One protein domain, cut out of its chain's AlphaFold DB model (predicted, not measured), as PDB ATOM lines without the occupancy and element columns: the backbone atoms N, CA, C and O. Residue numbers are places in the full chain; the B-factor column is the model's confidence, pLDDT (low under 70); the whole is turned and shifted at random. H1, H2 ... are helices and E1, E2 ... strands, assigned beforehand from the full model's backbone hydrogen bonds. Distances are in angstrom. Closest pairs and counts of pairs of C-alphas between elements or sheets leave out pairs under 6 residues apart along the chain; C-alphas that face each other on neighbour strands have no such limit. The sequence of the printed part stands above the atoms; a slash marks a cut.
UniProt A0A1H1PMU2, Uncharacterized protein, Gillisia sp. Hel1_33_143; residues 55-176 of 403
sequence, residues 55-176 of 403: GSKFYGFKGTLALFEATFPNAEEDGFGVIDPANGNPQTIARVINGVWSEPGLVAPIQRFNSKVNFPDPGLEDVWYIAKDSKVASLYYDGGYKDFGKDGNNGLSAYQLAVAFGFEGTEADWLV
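Overview. This is residues 55 to 176 of the 403 residues of an uncharacterized protein of Gillisia sp. Hel1_33_143 (UniProt A0A1H1PMU2). Two small lobes, each with a twisted four-stranded sheet: the first, E1 to E4, has the short helix H1 packed on it, and in the second, E5 to E8, the long link of residues 114 to 126 loops out on the side away from H2. Two short helices, H2 and H3, end the printed part, with H3 farthest from the mean of the C-alphas. The printed part has 122 residues with three named helices and eight named strands, in the order E1 H1 E2 E3 E4 E5 E6 E7 E8 H2 H3; under half of the residues are in these mixed helices and strands. The orders E1 E2 E3 E4 and E5 E6 E7 E8 are both mixed. The whole is compact, with a radius of gyration of the C-alphas of 14.3 A and spans of 38 by 37 by 28 A.

Along the chain. E1, residues 58 to 62, begins at C-alpha 58 (9.480, -2.106, 24.066) and is 11.8 A long. H1 is residues 65 to 71, E2 80 to 83, E3 92 to 97, 15.3 A, and E4 100 to 102. E5 is residues 111 to 113, E6 127 to 131, 13.2 A, E7 136 to 141, 15.6 A, and E8 144 to 148, 13.2 A. H2 is residues 158 to 164, and H3, residues 171 to 176, ends at C-alpha 176 (22.206, -22.331, 39.753).

Arrangement. E1 and E2 are parallel, with N 59 and O 80 2.8 A apart; with H1 they form a strand-helix-strand unit, two parallel neighbours with a helix between, whose crossover is right-handed. E2, E3 and E4 form a meander, each strand the antiparallel neighbour of the one before, with N 81 and O 94 at 2.9 A and N 95 and O 102 at 2.8 A. H1 is on this strongly twisted sheet; the C-alphas of Glu 69 and Trp 101, the closest of H1 and E4, are 6.2 A apart. E5 and E6 are parallel, with N 111 and O 128 at 2.8 A. E6, E7 and E8 form a second meander, with N 129 and O 138 at 2.8 A and N 139 and O 146 at 2.9 A. E3 and E6 are only just apart, closest 8.5 A. H2 only grazes the second sheet with its residues 161 to 164. H2 and H3 are close but not clearly touching, with C-alphas 159 and 171 closest at 6.0 A, and about perpendicular, only just, at 71 degrees. In H1, H2 and H3 every O i to N i+4 pair is within hydrogen-bond range.

Size, cuts and confidence. The two C-alphas farthest apart, those of Asn 98 and Val 176, are 42.7 A apart. The printed part has no cut. The link E5 to E6, 13 residues, is long. The mean pLDDT of the printed part is 75.5; 28 residues are under 70, among them residues 104 to 109 and 148 to 157.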
ATOM      1  N   GLY A  55       2.505   2.841  27.330       49.66
ATOM      2  CA  GLY A  55       3.606   3.574  26.693       49.66
ATOM      3  C   GLY A  55       4.902   2.782  26.482       49.66
ATOM      4  O   GLY A  55       5.850   3.325  25.911       49.66
ATOM      5  N   SER A  56       4.997   1.529  26.939       55.25
ATOM      6  CA  SER A  56       6.191   0.723  26.675       55.25
ATOM      7  C   SER A  56       6.095   0.094  25.288       55.25
ATOM      8  O   SER A  56       5.737  -1.071  25.137       55.25
ATOM      9  N   LYS A  57       6.499   0.853  24.266       70.50
ATOM     10  CA  LYS A  57       6.747   0.360  22.899       70.50
ATOM     11  C   LYS A  57       7.949  -0.607  22.821       70.50
ATOM     12  O   LYS A  57       8.526  -0.804  21.756       70.50
ATOM     13  N   PHE A  58       8.361  -1.187  23.953       71.06
ATOM     14  CA  PHE A  58       9.480  -2.106  24.066       71.06
ATOM     15  C   PHE A  58       9.012  -3.561  23.968       71.06
ATOM     16  O   PHE A  58       8.316  -4.072  24.847       71.06
ATOM     17  N   TYR A  59       9.456  -4.254  22.924       74.88
ATOM     18  CA  TYR A  59       9.063  -5.630  22.601       74.88
ATOM     19  C   TYR A  59      10.049  -6.691  23.126       74.88
ATOM     20  O   TYR A  59       9.960  -7.873  22.782       74.88
ATOM     21  N   GLY A  60      10.986  -6.297  23.992       73.25
ATOM     22  CA  GLY A  60      11.912  -7.210  24.656       73.25
ATOM     23  C   GLY A  60      13.170  -7.518  23.843       73.25
ATOM     24  O   GLY A  60      13.650  -6.688  23.075       73.25
ATOM     25  N   PHE A  61      13.723  -8.716  24.058       75.31
ATOM     26  CA  PHE A  61      14.986  -9.181  23.476       75.31
ATOM     27  C   PHE A  61      14.744 -10.368  22.538       75.31
ATOM     28  O   PHE A  61      13.964 -11.267  22.875       75.31
ATOM     29  N   LYS A  62      15.427 -10.415  21.390       83.25
ATOM     30  CA  LYS A  62      15.444 -11.576  20.479       83.25
ATOM     31  C   LYS A  62      16.843 -11.817  19.933       83.25
ATOM     32  O   LYS A  62      17.667 -10.921  19.918       83.25
ATOM     33  N   GLY A  63      17.100 -13.022  19.431       81.00
ATOM     34  CA  GLY A  63      18.402 -13.348  18.840       81.00
ATOM     35  C   GLY A  63      18.653 -12.733  17.457       81.00
ATOM     36  O   GLY A  63      19.800 -12.672  17.032       81.00
ATOM     37  N   THR A  64      17.602 -12.315  16.738       85.81
ATOM     38  CA  THR A  64      17.668 -11.767  15.367       85.81
ATOM     39  C   THR A  64      16.466 -10.859  15.070       85.81
ATOM     40  O   THR A  64      15.423 -10.996  15.716       85.81
ATOM     41  N   LEU A  65      16.565  -9.992  14.052       86.50
ATOM     42  CA  LEU A  65      15.432  -9.204  13.535       86.50
ATOM     43  C   LEU A  65      14.264 -10.075  13.060       86.50
ATOM     44  O   LEU A  65      13.117  -9.801  13.399       86.50
ATOM     45  N   ALA A  66      14.550 -11.175  12.358       88.25
ATOM     46  CA  ALA A  66      13.524 -12.097  11.867       88.25
ATOM     47  C   ALA A  66      12.672 -12.686  13.006       88.25
ATOM     48  O   ALA A  66      11.480 -12.942  12.844       88.25
ATOM     49  N   LEU A  67      13.264 -12.880  14.191       87.62
ATOM     50  CA  LEU A  67      12.517 -13.308  15.370       87.62
ATOM     51  C   LEU A  67      11.603 -12.202  15.913       87.62
ATOM     52  O   LEU A  67      10.544 -12.532  16.442       87.62
ATOM     53  N   PHE A  68      11.964 -10.921  15.784       86.62
ATOM     54  CA  PHE A  68      11.047  -9.819  16.095       86.62
ATOM     55  C   PHE A  68       9.889  -9.764  15.103       86.62
ATOM     56  O   PHE A  68       8.745  -9.750  15.541       86.62
ATOM     57  N   GLU A  69      10.165  -9.840  13.801       89.56
ATOM     58  CA  GLU A  69       9.135  -9.866  12.752       89.56
ATOM     59  C   GLU A  69       8.146 -11.021  12.943       89.56
ATOM     60  O   GLU A  69       6.934 -10.827  12.869       89.56
ATOM     61  N   ALA A  70       8.653 -12.216  13.251       87.69
ATOM     62  CA  ALA A  70       7.820 -13.391  13.478       87.69
ATOM     63  C   ALA A  70       7.024 -13.318  14.790       87.69
ATOM     64  O   ALA A  70       5.880 -13.767  14.841       87.69
ATOM     65  N   THR A  71       7.621 -12.786  15.863       84.62
ATOM     66  CA  THR A  71       6.961 -12.730  17.180       84.62
ATOM     67  C   THR A  71       5.964 -11.573  17.264       84.62
ATOM     68  O   THR A  71       4.926 -11.698  17.909       84.62
ATOM     69  N   PHE A  72       6.269 -10.449  16.615       85.31
ATOM     70  CA  PHE A  72       5.520  -9.198  16.710       85.31
ATOM     71  C   PHE A  72       5.237  -8.618  15.312       85.31
ATOM     72  O   PHE A  72       5.745  -7.546  14.974       85.31
ATOM     73  N   PRO A  73       4.410  -9.299  14.496       82.06
ATOM     74  CA  PRO A  73       4.122  -8.880  13.121       82.06
ATOM     75  C   PRO A  73       3.281  -7.599  13.029       82.06
ATOM     76  O   PRO A  73       3.278  -6.943  11.996       82.06
ATOM     77  N   ASN A  74       2.576  -7.242  14.107       83.38
ATOM     78  CA  ASN A  74       1.738  -6.043  14.208       83.38
ATOM     79  C   ASN A  74       2.305  -5.054  15.238       83.38
ATOM     80  O   ASN A  74       1.547  -4.442  15.988       83.38
ATOM     81  N   ALA A  75       3.632  -4.985  15.363       82.31
ATOM     82  CA  ALA A  75       4.262  -4.048  16.279       82.31
ATOM     83  C   ALA A  75       3.924  -2.600  15.881       82.31
ATOM     84  O   ALA A  75       3.827  -2.272  14.698       82.31
ATOM     85  N   GLU A  76       3.689  -1.754  16.878       80.38
ATOM     86  CA  GLU A  76       3.276  -0.368  16.674       80.38
ATOM     87  C   GLU A  76       4.441   0.483  16.157       80.38
ATOM     88  O   GLU A  76       5.600   0.197  16.455       80.38
ATOM     89  N   GLU A  77       4.140   1.546  15.405       81.56
ATOM     90  CA  GLU A  77       5.147   2.510  14.938       81.56
ATOM     91  C   GLU A  77       5.945   3.073  16.125       81.56
ATOM     92  O   GLU A  77       5.379   3.323  17.192       81.56
ATOM     93  N   ASP A  78       7.256   3.261  15.958       72.12
ATOM     94  CA  ASP A  78       8.216   3.564  17.033       72.12
ATOM     95  C   ASP A  78       8.375   2.454  18.091       72.12
ATOM     96  O   ASP A  78       8.994   2.666  19.137       72.12
ATOM     97  N   GLY A  79       7.837   1.261  17.824       78.25
ATOM     98  CA  GLY A  79       8.183   0.020  18.504       78.25
ATOM     99  C   GLY A  79       9.682  -0.230  18.468       78.25
ATOM    100  O   GLY A  79      10.328   0.028  17.456       78.25
ATOM    101  N   PHE A  80      10.262  -0.744  19.545       75.62
ATOM    102  CA  PHE A  80      11.675  -1.104  19.560       75.62
ATOM    103  C   PHE A  80      11.948  -2.359  20.388       75.62
ATOM    104  O   PHE A  80      11.181  -2.744  21.270       75.62
ATOM    105  N   GLY A  81      13.051  -3.029  20.082       77.69
ATOM    106  CA  GLY A  81      13.499  -4.258  20.726       77.69
ATOM    107  C   GLY A  81      15.016  -4.371  20.651       77.69
ATOM    108  O   GLY A  81      15.655  -3.673  19.868       77.69
ATOM    109  N   VAL A  82      15.611  -5.228  21.476       77.19
ATOM    110  CA  VAL A  82      17.060  -5.468  21.448       77.19
ATOM    111  C   VAL A  82      17.350  -6.802  20.782       77.19
ATOM    112  O   VAL A  82      16.809  -7.841  21.165       77.19
ATOM    113  N   ILE A  83      18.232  -6.783  19.793       78.56
ATOM    114  CA  ILE A  83      18.786  -7.987  19.199       78.56
ATOM    115  C   ILE A  83      20.031  -8.365  19.997       78.56
ATOM    116  O   ILE A  83      21.021  -7.634  20.005       78.56
ATOM    117  N   ASP A  84      19.961  -9.504  20.682       77.06
ATOM    118  CA  ASP A  84      21.043 -10.090  21.467       77.06
ATOM    119  C   ASP A  84      21.509 -11.396  20.809       77.06
ATOM    120  O   ASP A  84      20.985 -12.482  21.092       77.06
ATOM    121  N   PRO A  85      22.435 -11.308  19.842       71.19
ATOM    122  CA  PRO A  85      22.962 -12.482  19.175       71.19
ATOM    123  C   PRO A  85      23.839 -13.254  20.169       71.19
ATOM    124  O   PRO A  85      24.945 -12.827  20.486       71.19
ATOM    125  N   ALA A  86      23.379 -14.434  20.596       64.06
ATOM    126  CA  ALA A  86      24.025 -15.324  21.580       64.06
ATOM    127  C   ALA A  86      25.512 -15.678  21.314       64.06
ATOM    128  O   ALA A  86      26.161 -16.318  22.133       64.06
ATOM    129  N   ASN A  87      26.063 -15.256  20.177       66.38
ATOM    130  CA  ASN A  87      27.411 -15.544  19.697       66.38
ATOM    131  C   ASN A  87      28.465 -14.508  20.146       66.38
ATOM    132  O   ASN A  87      29.551 -14.471  19.572       66.38
ATOM    133  N   GLY A  88      28.156 -13.629  21.107       57.38
ATOM    134  CA  GLY A  88      29.074 -12.571  21.559       57.38
ATOM    135  C   GLY A  88      29.231 -11.409  20.569       57.38
ATOM    136  O   GLY A  88      30.115 -10.567  20.731       57.38
ATOM    137  N   ASN A  89      28.373 -11.354  19.548       66.69
ATOM    138  CA  ASN A  89      28.262 -10.191  18.677       66.69
ATOM    139  C   ASN A  89      27.646  -9.019  19.464       66.69
ATOM    140  O   ASN A  89      26.866  -9.241  20.391       66.69
ATOM    141  N   PRO A  90      27.985  -7.767  19.118       66.12
ATOM    142  CA  PRO A  90      27.433  -6.609  19.805       66.12
ATOM    143  C   PRO A  90      25.912  -6.562  19.638       66.12
ATOM    144  O   PRO A  90      25.391  -6.805  18.549       66.12
ATOM    145  N   GLN A  91      25.223  -6.236  20.728       72.56
ATOM    146  CA  GLN A  91      23.776  -6.054  20.729       72.56
ATOM    147  C   GLN A  91      23.391  -4.872  19.830       72.56
ATOM    148  O   GLN A  91      24.082  -3.849  19.818       72.56
ATOM    149  N   THR A  92      22.296  -5.009  19.086       74.56
ATOM    150  CA  THR A  92      21.753  -3.957  18.210       74.56
ATOM    151  C   THR A  92      20.295  -3.665  18.554       74.56
ATOM    152  O   THR A  92      19.642  -4.433  19.262       74.56
ATOM    153  N   ILE A  93      19.777  -2.524  18.097       75.81
ATOM    154  CA  ILE A  93      18.375  -2.145  18.305       75.81
ATOM    155  C   ILE A  93      17.583  -2.467  17.047       75.81
ATOM    156  O   ILE A  93      17.962  -2.066  15.955       75.81
ATOM    157  N   ALA A  94      16.471  -3.171  17.204       82.88
ATOM    158  CA  ALA A  94      15.447  -3.287  16.181       82.88
ATOM    159  C   ALA A  94      14.390  -2.209  16.430       82.88
ATOM    160  O   ALA A  94      14.010  -1.980  17.580       82.88
ATOM    161  N   ARG A  95      13.901  -1.559  15.375       81.94
ATOM    162  CA  ARG A  95      12.857  -0.531  15.455       81.94
ATOM    163  C   ARG A  95      11.775  -0.764  14.420       81.94
ATOM    164  O   ARG A  95      12.079  -1.179  13.310       81.94
ATOM    165  N   VAL A  96      10.535  -0.453  14.758       84.31
ATOM    166  CA  VAL A  96       9.418  -0.432  13.821       84.31
ATOM    167  C   VAL A  96       9.402   0.928  13.144       84.31
ATOM    168  O   VAL A  96       9.181   1.948  13.796       84.31
ATOM    169  N   ILE A  97       9.678   0.927  11.845       81.94
ATOM    170  CA  ILE A  97       9.690   2.112  10.993       81.94
ATOM    171  C   ILE A  97       8.773   1.825   9.807       81.94
ATOM    172  O   ILE A  97       8.967   0.844   9.087       81.94
ATOM    173  N   ASN A  98       7.780   2.683   9.588       84.25
ATOM    174  CA  ASN A  98       6.713   2.486   8.606       84.25
ATOM    175  C   ASN A  98       6.006   1.122   8.753       84.25
ATOM    176  O   ASN A  98       5.697   0.463   7.758       84.25
ATOM    177  N   GLY A  99       5.784   0.679   9.991       82.50
ATOM    178  CA  GLY A  99       5.132  -0.590  10.315       82.50
ATOM    179  C   GLY A  99       5.984  -1.842  10.078       82.50
ATOM    180  O   GLY A  99       5.443  -2.944  10.111       82.50
ATOM    181  N   VAL A 100       7.292  -1.706   9.828       86.44
ATOM    182  CA  VAL A 100       8.200  -2.841   9.592       86.44
ATOM    183  C   VAL A 100       9.393  -2.772  10.533       86.44
ATOM    184  O   VAL A 100       9.960  -1.703  10.758       86.44
ATOM    185  N   TRP A 101       9.796  -3.921  11.073       88.50
ATOM    186  CA  TRP A 101      11.019  -4.027  11.854       88.50
ATOM    187  C   TRP A 101      12.250  -3.757  10.979       88.50
ATOM    188  O   TRP A 101      12.429  -4.329   9.911       88.50
ATOM    189  N   SER A 102      13.119  -2.877  11.452       85.00
ATOM    190  CA  SER A 102      14.333  -2.435  10.784       85.00
ATOM    191  C   SER A 102      15.467  -2.366  11.798       85.00
ATOM    192  O   SER A 102      15.283  -1.898  12.920       85.00
ATOM    193  N   GLU A 103      16.662  -2.783  11.390       78.38
ATOM    194  CA  GLU A 103      17.902  -2.524  12.121       78.38
ATOM    195  C   GLU A 103      18.512  -1.220  11.576       78.38
ATOM    196  O   GLU A 103      19.002  -1.205  10.442       78.38
ATOM    197  N   PRO A 104      18.489  -0.094  12.316       63.50
ATOM    198  CA  PRO A 104      19.328   1.035  11.960       63.50
ATOM    199  C   PRO A 104      20.776   0.559  12.114       63.50
ATOM    200  O   PRO A 104      21.185   0.164  13.200       63.50
ATOM    201  N   GLY A 105      21.545   0.535  11.022       57.28
ATOM    202  CA  GLY A 105      22.889  -0.065  10.934       57.28
ATOM    203  C   GLY A 105      23.990   0.562  11.810       57.28
ATOM    204  O   GLY A 105      25.172   0.428  11.497       57.28
ATOM    205  N   LEU A 106      23.630   1.263  12.885       57.28
ATOM    206  CA  LEU A 106      24.521   1.712  13.942       57.28
ATOM    207  C   LEU A 106      24.684   0.595  14.978       57.28
ATOM    208  O   LEU A 106      23.768   0.253  15.721       57.28
ATOM    209  N   VAL A 107      25.897   0.052  15.055       56.22
ATOM    210  CA  VAL A 107      26.325  -0.762  16.195       56.22
ATOM    211  C   VAL A 107      26.402   0.174  17.402       56.22
ATOM    212  O   VAL A 107      27.315   0.993  17.492       56.22
ATOM    213  N   ALA A 108      25.424   0.084  18.299       60.03
ATOM    214  CA  ALA A 108      25.306   0.926  19.483       60.03
ATOM    215  C   ALA A 108      25.754   0.140  20.729       60.03
ATOM    216  O   ALA A 108      24.922  -0.468  21.404       60.03
ATOM    217  N   PRO A 109      27.061   0.091  21.053       64.50
ATOM    218  CA  PRO A 109      27.522  -0.618  22.239       64.50
ATOM    219  C   PRO A 109      26.901  -0.001  23.495       64.50
ATOM    220  O   PRO A 109      26.908   1.220  23.665       64.50
ATOM    221  N   ILE A 110      26.403  -0.852  24.397       73.50
ATOM    222  CA  ILE A 110      25.901  -0.431  25.708       73.50
ATOM    223  C   ILE A 110      26.989   0.365  26.433       73.50
ATOM    224  O   ILE A 110      28.066  -0.160  26.733       73.50
ATOM    225  N   GLN A 111      26.690   1.614  26.779       81.12
ATOM    226  CA  GLN A 111      27.586   2.445  27.567       81.12
ATOM    227  C   GLN A 111      27.285   2.295  29.055       81.12
ATOM    228  O   GLN A 111      26.143   2.374  29.504       81.12
ATOM    229  N   ARG A 112      28.331   2.075  29.849       82.19
ATOM    230  CA  ARG A 112      28.217   1.805  31.284       82.19
ATOM    231  C   ARG A 112      28.863   2.937  32.065       82.19
ATOM    232  O   ARG A 112      30.053   3.195  31.909       82.19
ATOM    233  N   PHE A 113      28.098   3.536  32.963       83.62
ATOM    234  CA  PHE A 113      28.543   4.607  33.843       83.62
ATOM    235  C   PHE A 113      28.348   4.210  35.301       83.62
ATOM    236  O   PHE A 113      27.494   3.389  35.641       83.62
ATOM    237  N   ASN A 114      29.149   4.797  36.189       81.12
ATOM    238  CA  ASN A 114      28.974   4.576  37.623       81.12
ATOM    239  C   ASN A 114      27.649   5.166  38.110       81.12
ATOM    240  O   ASN A 114      26.971   4.509  38.893       81.12
ATOM    241  N   SER A 115      27.267   6.343  37.599       83.06
ATOM    242  CA  SER A 115      26.019   7.015  37.947       83.06
ATOM    243  C   SER A 115      25.290   7.611  36.752       83.06
ATOM    244  O   SER A 115      25.917   7.977  35.758       83.06
ATOM    245  N   LYS A 116      23.963   7.762  36.871       83.44
ATOM    246  CA  LYS A 116      23.120   8.411  35.853       83.44
ATOM    247  C   LYS A 116      23.546   9.859  35.605       83.44
ATOM    248  O   LYS A 116      23.466  10.341  34.483       83.44
ATOM    249  N   VAL A 117      24.067  10.540  36.628       87.75
ATOM    250  CA  VAL A 117      24.580  11.916  36.493       87.75
ATOM    251  C   VAL A 117      25.789  12.023  35.558       87.75
ATOM    252  O   VAL A 117      26.163  13.124  35.175       87.75
ATOM    253  N   ASN A 118      26.422  10.898  35.212       89.56
ATOM    254  CA  ASN A 118      27.539  10.851  34.274       89.56
ATOM    255  C   ASN A 118      27.102  10.564  32.832       89.56
ATOM    256  O   ASN A 118      27.969  10.434  31.969       89.56
ATOM    257  N   PHE A 119      25.801  10.437  32.565       90.12
ATOM    258  CA  PHE A 119      25.313  10.278  31.203       90.12
ATOM    259  C   PHE A 119      25.575  11.569  30.400       90.12
ATOM    260  O   PHE A 119      25.354  12.661  30.926       90.12
ATOM    261  N   PRO A 120      26.071  11.474  29.154       89.94
ATOM    262  CA  PRO A 120      26.294  12.639  28.296       89.94
ATOM    263  C   PRO A 120      24.978  13.364  27.965       89.94
ATOM    264  O   PRO A 120      23.946  12.727  27.823       89.94
ATOM    265  N   ASP A 121      24.983  14.687  27.819       86.50
ATOM    266  CA  ASP A 121      23.797  15.455  27.409       86.50
ATOM    267  C   ASP A 121      24.181  16.455  26.297       86.50
ATOM    268  O   ASP A 121      24.962  17.375  26.571       86.50
ATOM    269  N   PRO A 122      23.724  16.271  25.040       85.88
ATOM    270  CA  PRO A 122      22.856  15.183  24.586       85.88
ATOM    271  C   PRO A 122      23.578  13.825  24.584       85.88
ATOM    272  O   PRO A 122      24.796  13.742  24.406       85.88
ATOM    273  N   GLY A 123      22.818  12.750  24.785       84.12
ATOM    274  CA  GLY A 123      23.281  11.391  24.528       84.12
ATOM    275  C   GLY A 123      23.399  11.106  23.029       84.12
ATOM    276  O   GLY A 123      23.099  11.945  22.180       84.12
ATOM    277  N   LEU A 124      23.867   9.908  22.697       83.50
ATOM    278  CA  LEU A 124      23.854   9.409  21.327       83.50
ATOM    279  C   LEU A 124      22.508   8.734  21.061       83.50
ATOM    280  O   LEU A 124      22.097   7.872  21.835       83.50
ATOM    281  N   GLU A 125      21.843   9.131  19.976       79.50
ATOM    282  CA  GLU A 125      20.589   8.514  19.528       79.50
ATOM    283  C   GLU A 125      20.741   6.995  19.375       79.50
ATOM    284  O   GLU A 125      21.765   6.506  18.889       79.50
ATOM    285  N   ASP A 126      19.713   6.267  19.814       71.69
ATOM    286  CA  ASP A 126      19.608   4.805  19.786       71.69
ATOM    287  C   ASP A 126      20.686   4.054  20.612       71.69
ATOM    288  O   ASP A 126      20.956   2.876  20.372       71.69
ATOM    289  N   VAL A 127      21.289   4.698  21.626       76.62
ATOM    290  CA  VAL A 127      22.293   4.078  22.519       76.62
ATOM    291  C   VAL A 127      21.742   3.812  23.925       76.62
ATOM    292  O   VAL A 127      21.095   4.666  24.535       76.62
ATOM    293  N   TRP A 128      22.052   2.627  24.472       77.19
ATOM    294  CA  TRP A 128      21.775   2.272  25.868       77.19
ATOM    295  C   TRP A 128      22.837   2.806  26.824       77.19
ATOM    296  O   TRP A 128      24.038   2.615  26.630       77.19
ATOM    297  N   TYR A 129      22.363   3.371  27.925       83.12
ATOM    298  CA  TYR A 129      23.149   3.904  29.023       83.12
ATOM    299  C   TYR A 129      22.762   3.190  30.318       83.12
ATOM    300  O   TYR A 129      21.608   3.214  30.740       83.12
ATOM    301  N   ILE A 130      23.730   2.545  30.964       81.69
ATOM    302  CA  ILE A 130      23.529   1.797  32.210       81.69
ATOM    303  C   ILE A 130      24.206   2.548  33.348       81.69
ATOM    304  O   ILE A 130      25.428   2.714  33.345       81.69
ATOM    305  N   ALA A 131      23.424   2.966  34.339       82.75
ATOM    306  CA  ALA A 131      23.926   3.545  35.576       82.75
ATOM    307  C   ALA A 131      24.036   2.458  36.650       82.75
ATOM    308  O   ALA A 131      23.032   1.872  37.063       82.75
ATOM    309  N   LYS A 132      25.260   2.176  37.109       73.94
ATOM    310  CA  LYS A 132      25.510   1.065  38.037       73.94
ATOM    311  C   LYS A 132      24.941   1.295  39.438       73.94
ATOM    312  O   LYS A 132      24.397   0.369  40.029       73.94
ATOM    313  N   ASP A 133      25.076   2.509  39.965       76.81
ATOM    314  CA  ASP A 133      24.685   2.866  41.333       76.81
ATOM    315  C   ASP A 133      23.167   2.823  41.568       76.81
ATOM    316  O   ASP A 133      22.676   2.293  42.561       76.81
ATOM    317  N   SER A 134      22.431   3.362  40.611       68.12
ATOM    318  CA  SER A 134      20.994   3.581  40.612       68.12
ATOM    319  C   SER A 134      20.263   2.431  39.938       68.12
ATOM    320  O   SER A 134      19.038   2.370  40.012       68.12
ATOM    321  N   LYS A 135      21.017   1.502  39.332       69.75
ATOM    322  CA  LYS A 135      20.525   0.318  38.627       69.75
ATOM    323  C   LYS A 135      19.476   0.666  37.572       69.75
ATOM    324  O   LYS A 135      18.494  -0.048  37.404       69.75
ATOM    325  N   VAL A 136      19.693   1.783  36.882       71.94
ATOM    326  CA  VAL A 136      18.813   2.274  35.821       71.94
ATOM    327  C   VAL A 136      19.439   1.944  34.475       71.94
ATOM    328  O   VAL A 136      20.620   2.224  34.249       71.94
ATOM    329  N   ALA A 137      18.631   1.381  33.584       76.69
ATOM    330  CA  ALA A 137      18.929   1.325  32.163       76.69
ATOM    331  C   ALA A 137      18.131   2.422  31.459       76.69
ATOM    332  O   ALA A 137      16.918   2.504  31.653       76.69
ATOM    333  N   SER A 138      18.795   3.256  30.663       81.69
ATOM    334  CA  SER A 138      18.144   4.307  29.887       81.69
ATOM    335  C   SER A 138      18.506   4.202  28.412       81.69
ATOM    336  O   SER A 138      19.668   3.988  28.079       81.69
ATOM    337  N   LEU A 139      17.534   4.406  27.528       78.31
ATOM    338  CA  LEU A 139      17.764   4.595  26.095       78.31
ATOM    339  C   LEU A 139      17.739   6.096  25.799       78.31
ATOM    340  O   LEU A 139      16.817   6.778  26.252       78.31
ATOM    341  N   TYR A 140      18.732   6.621  25.080       80.50
ATOM    342  CA  TYR A 140      18.657   7.989  24.562       80.50
ATOM    343  C   TYR A 140      18.000   7.965  23.180       80.50
ATOM    344  O   TYR A 140      18.566   7.416  22.237       80.50
ATOM    345  N   TYR A 141      16.788   8.512  23.088       72.19
ATOM    346  CA  TYR A 141      16.017   8.580  21.850       72.19
ATOM    347  C   TYR A 141      15.114   9.816  21.826       72.19
ATOM    348  O   TYR A 141      14.552  10.194  22.863       72.19
ATOM    349  N   ASP A 142      14.949  10.408  20.641       75.38
ATOM    350  CA  ASP A 142      14.100  11.584  20.404       75.38
ATOM    351  C   ASP A 142      14.512  12.755  21.312       75.38
ATOM    352  O   ASP A 142      13.711  13.373  22.020       75.38
ATOM    353  N   GLY A 143      15.827  12.997  21.374       79.62
ATOM    354  CA  GLY A 143      16.416  14.088  22.143       79.62
ATOM    355  C   GLY A 143      16.360  13.927  23.666       79.62
ATOM    356  O   GLY A 143      16.564  14.912  24.382       79.62
ATOM    357  N   GLY A 144      16.098  12.726  24.203       83.31
ATOM    358  CA  GLY A 144      16.050  12.531  25.654       83.31
ATOM    359  C   GLY A 144      16.244  11.102  26.162       83.31
ATOM    360  O   GLY A 144      16.033  10.117  25.463       83.31
ATOM    361  N   TYR A 145      16.600  10.996  27.445       84.06
ATOM    362  CA  TYR A 145      16.729   9.723  28.158       84.06
ATOM    363  C   TYR A 145      15.370   9.154  28.571       84.06
ATOM    364  O   TYR A 145      14.591   9.823  29.257       84.06
ATOM    365  N   LYS A 146      15.114   7.895  28.214       78.44
ATOM    366  CA  LYS A 146      13.954   7.109  28.653       78.44
ATOM    367  C   LYS A 146      14.436   6.025  29.612       78.44
ATOM    368  O   LYS A 146      15.263   5.214  29.216       78.44
ATOM    369  N   ASP A 147      13.972   6.035  30.860       77.31
ATOM    370  CA  ASP A 147      14.391   5.074  31.892       77.31
ATOM    371  C   ASP A 147      13.530   3.807  31.863       77.31
ATOM    372  O   ASP A 147      12.312   3.882  31.719       77.31
ATOM    373  N   PHE A 148      14.155   2.653  32.097       66.38
ATOM    374  CA  PHE A 148      13.505   1.345  32.135       66.38
ATOM    375  C   PHE A 148      13.779   0.619  33.458       66.38
ATOM    376  O   PHE A 148      14.837   0.780  34.070       66.38
ATOM    377  N   GLY A 149      12.819  -0.209  33.890       59.31
ATOM    378  CA  GLY A 149      12.981  -1.135  35.019       59.31
ATOM    379  C   GLY A 149      12.725  -0.569  36.422       59.31
ATOM    380  O   GLY A 149      13.012  -1.261  37.395       59.31
ATOM    381  N   LYS A 150      12.189   0.654  36.562       51.41
ATOM    382  CA  LYS A 150      11.952   1.270  37.883       51.41
ATOM    383  C   LYS A 150      10.579   0.955  38.503       51.41
ATOM    384  O   LYS A 150      10.507   0.853  39.721       51.41
ATOM    385  N   ASP A 151       9.548   0.709  37.684       45.75
ATOM    386  CA  ASP A 151       8.143   0.661  38.143       45.75
ATOM    387  C   ASP A 151       7.337  -0.567  37.650       45.75
ATOM    388  O   ASP A 151       6.112  -0.538  37.616       45.75
ATOM    389  N   GLY A 152       7.990  -1.669  37.259       47.50
ATOM    390  CA  GLY A 152       7.288  -2.901  36.852       47.50
ATOM    391  C   GLY A 152       6.695  -2.911  35.432       47.50
ATOM    392  O   GLY A 152       6.092  -3.909  35.046       47.50
ATOM    393  N   ASN A 153       6.907  -1.868  34.624       42.38
ATOM    394  CA  ASN A 153       6.691  -1.936  33.171       42.38
ATOM    395  C   ASN A 153       7.731  -2.879  32.542       42.38
ATOM    396  O   ASN A 153       8.862  -2.925  33.034       42.38
ATOM    397  N   ASN A 154       7.367  -3.589  31.459       51.19
ATOM    398  CA  ASN A 154       8.239  -4.505  30.700       51.19
ATOM    399  C   ASN A 154       9.683  -3.979  30.619       51.19
ATOM    400  O   ASN A 154       9.988  -3.057  29.862       51.19
ATOM    401  N   GLY A 155      10.552  -4.566  31.433       59.56
ATOM    402  CA  GLY A 155      11.957  -4.219  31.584       59.56
ATOM    403  C   GLY A 155      12.796  -5.487  31.676       59.56
ATOM    404  O   GLY A 155      12.256  -6.594  31.682       59.56
ATOM    405  N   LEU A 156      14.118  -5.317  31.717       58.69
ATOM    406  CA  LEU A 156      15.084  -6.415  31.821       58.69
ATOM    407  C   LEU A 156      14.671  -7.399  32.933       58.69
ATOM    408  O   LEU A 156      14.447  -6.988  34.074       58.69
ATOM    409  N   SER A 157      14.598  -8.693  32.618       67.50
ATOM    410  CA  SER A 157      14.446  -9.752  33.615       67.50
ATOM    411  C   SER A 157      15.605  -9.711  34.616       67.50
ATOM    412  O   SER A 157      16.671  -9.153  34.346       67.50
ATOM    413  N   ALA A 158      15.435 -10.325  35.787       71.81
ATOM    414  CA  ALA A 158      16.493 -10.374  36.797       71.81
ATOM    415  C   ALA A 158      17.799 -11.011  36.267       71.81
ATOM    416  O   ALA A 158      18.887 -10.532  36.591       71.81
ATOM    417  N   TYR A 159      17.692 -12.018  35.392       76.56
ATOM    418  CA  TYR A 159      18.834 -12.584  34.671       76.56
ATOM    419  C   TYR A 159      19.465 -11.569  33.709       76.56
ATOM    420  O   TYR A 159      20.677 -11.367  33.719       76.56
ATOM    421  N   GLN A 160      18.650 -10.869  32.919       69.31
ATOM    422  CA  GLN A 160      19.143  -9.861  31.980       69.31
ATOM    423  C   GLN A 160      19.819  -8.686  32.698       69.31
ATOM    424  O   GLN A 160      20.823  -8.166  32.217       69.31
ATOM    425  N   LEU A 161      19.336  -8.304  33.884       72.31
ATOM    426  CA  LEU A 161      20.040  -7.375  34.764       72.31
ATOM    427  C   LEU A 161      21.382  -7.955  35.216       72.31
ATOM    428  O   LEU A 161      22.380  -7.248  35.155       72.31
ATOM    429  N   ALA A 162      21.446  -9.222  35.629       73.94
ATOM    430  CA  ALA A 162      22.703  -9.853  36.027       73.94
ATOM    431  C   ALA A 162      23.745  -9.822  34.894       73.94
ATOM    432  O   ALA A 162      24.879  -9.400  35.129       73.94
ATOM    433  N   VAL A 163      23.355 -10.154  33.658       75.38
ATOM    434  CA  VAL A 163      24.215 -10.026  32.463       75.38
ATOM    435  C   VAL A 163      24.609  -8.564  32.232       75.38
ATOM    436  O   VAL A 163      25.786  -8.224  32.068       75.38
ATOM    437  N   ALA A 164      23.648  -7.643  32.344       65.88
ATOM    438  CA  ALA A 164      23.906  -6.209  32.315       65.88
ATOM    439  C   ALA A 164      24.782  -5.725  33.484       65.88
ATOM    440  O   ALA A 164      25.299  -4.617  33.413       65.88
ATOM    441  N   PHE A 165      25.042  -6.524  34.516       67.25
ATOM    442  CA  PHE A 165      25.983  -6.236  35.602       67.25
ATOM    443  C   PHE A 165      27.275  -7.065  35.539       67.25
ATOM    444  O   PHE A 165      28.108  -6.941  36.435       67.25
ATOM    445  N   GLY A 166      27.498  -7.807  34.450       72.75
ATOM    446  CA  GLY A 166      28.736  -8.552  34.205       72.75
ATOM    447  C   GLY A 166      28.686 -10.024  34.608       72.75
ATOM    448  O   GLY A 166      29.737 -10.637  34.743       72.75
ATOM    449  N   PHE A 167      27.497 -10.593  34.821       79.50
ATOM    450  CA  PHE A 167      27.338 -12.044  34.891       79.50
ATOM    451  C   PHE A 167      27.600 -12.660  33.510       79.50
ATOM    452  O   PHE A 167      26.990 -12.254  32.522       79.50
ATOM    453  N   GLU A 168      28.483 -13.651  33.459       81.69
ATOM    454  CA  GLU A 168      28.776 -14.441  32.264       81.69
ATOM    455  C   GLU A 168      28.188 -15.846  32.453       81.69
ATOM    456  O   GLU A 168      28.531 -16.537  33.411       81.69
ATOM    457  N   GLY A 169      27.282 -16.262  31.568       79.69
ATOM    458  CA  GLY A 169      26.609 -17.563  31.648       79.69
ATOM    459  C   GLY A 169      25.163 -17.500  31.168       79.69
ATOM    460  O   GLY A 169      24.629 -16.417  30.933       79.69
ATOM    461  N   THR A 170      24.525 -18.657  31.017       83.69
ATOM    462  CA  THR A 170      23.110 -18.782  30.633       83.69
ATOM    463  C   THR A 170      22.167 -18.450  31.796       83.69
ATOM    464  O   THR A 170      22.586 -18.363  32.950       83.69
ATOM    465  N   GLU A 171      20.868 -18.300  31.522       77.38
ATOM    466  CA  GLU A 171      19.855 -18.130  32.577       77.38
ATOM    467  C   GLU A 171      19.821 -19.331  33.533       77.38
ATOM    468  O   GLU A 171      19.626 -19.164  34.737       77.38
ATOM    469  N   ALA A 172      20.090 -20.538  33.026       76.12
ATOM    470  CA  ALA A 172      20.206 -21.735  33.850       76.12
ATOM    471  C   ALA A 172      21.417 -21.657  34.794       76.12
ATOM    472  O   ALA A 172      21.273 -21.921  35.988       76.12
ATOM    473  N   ASP A 173      22.577 -21.222  34.292       80.19
ATOM    474  CA  ASP A 173      23.779 -21.017  35.115       80.19
ATOM    475  C   ASP A 173      23.535 -19.949  36.187       80.19
ATOM    476  O   ASP A 173      23.956 -20.086  37.338       80.19
ATOM    477  N   TRP A 174      22.797 -18.896  35.829       85.12
ATOM    478  CA  TRP A 174      22.408 -17.845  36.759       85.12
ATOM    479  C   TRP A 174      21.490 -18.370  37.863       85.12
ATOM    480  O   TRP A 174      21.752 -18.113  39.036       85.12
ATOM    481  N   LEU A 175      20.470 -19.164  37.535       81.69
ATOM    482  CA  LEU A 175      19.592 -19.777  38.538       81.69
ATOM    483  C   LEU A 175      20.350 -20.730  39.467       81.69
ATOM    484  O   LEU A 175      20.094 -20.732  40.671       81.69
ATOM    485  N   VAL A 176      21.309 -21.496  38.940       78.19
ATOM    486  CA  VAL A 176      22.206 -22.331  39.753       78.19
ATOM    487  C   VAL A 176      23.053 -21.463  40.686       78.19
ATOM    488  O   VAL A 176      23.200 -21.804  41.854       78.19
TER     489      VAL A 176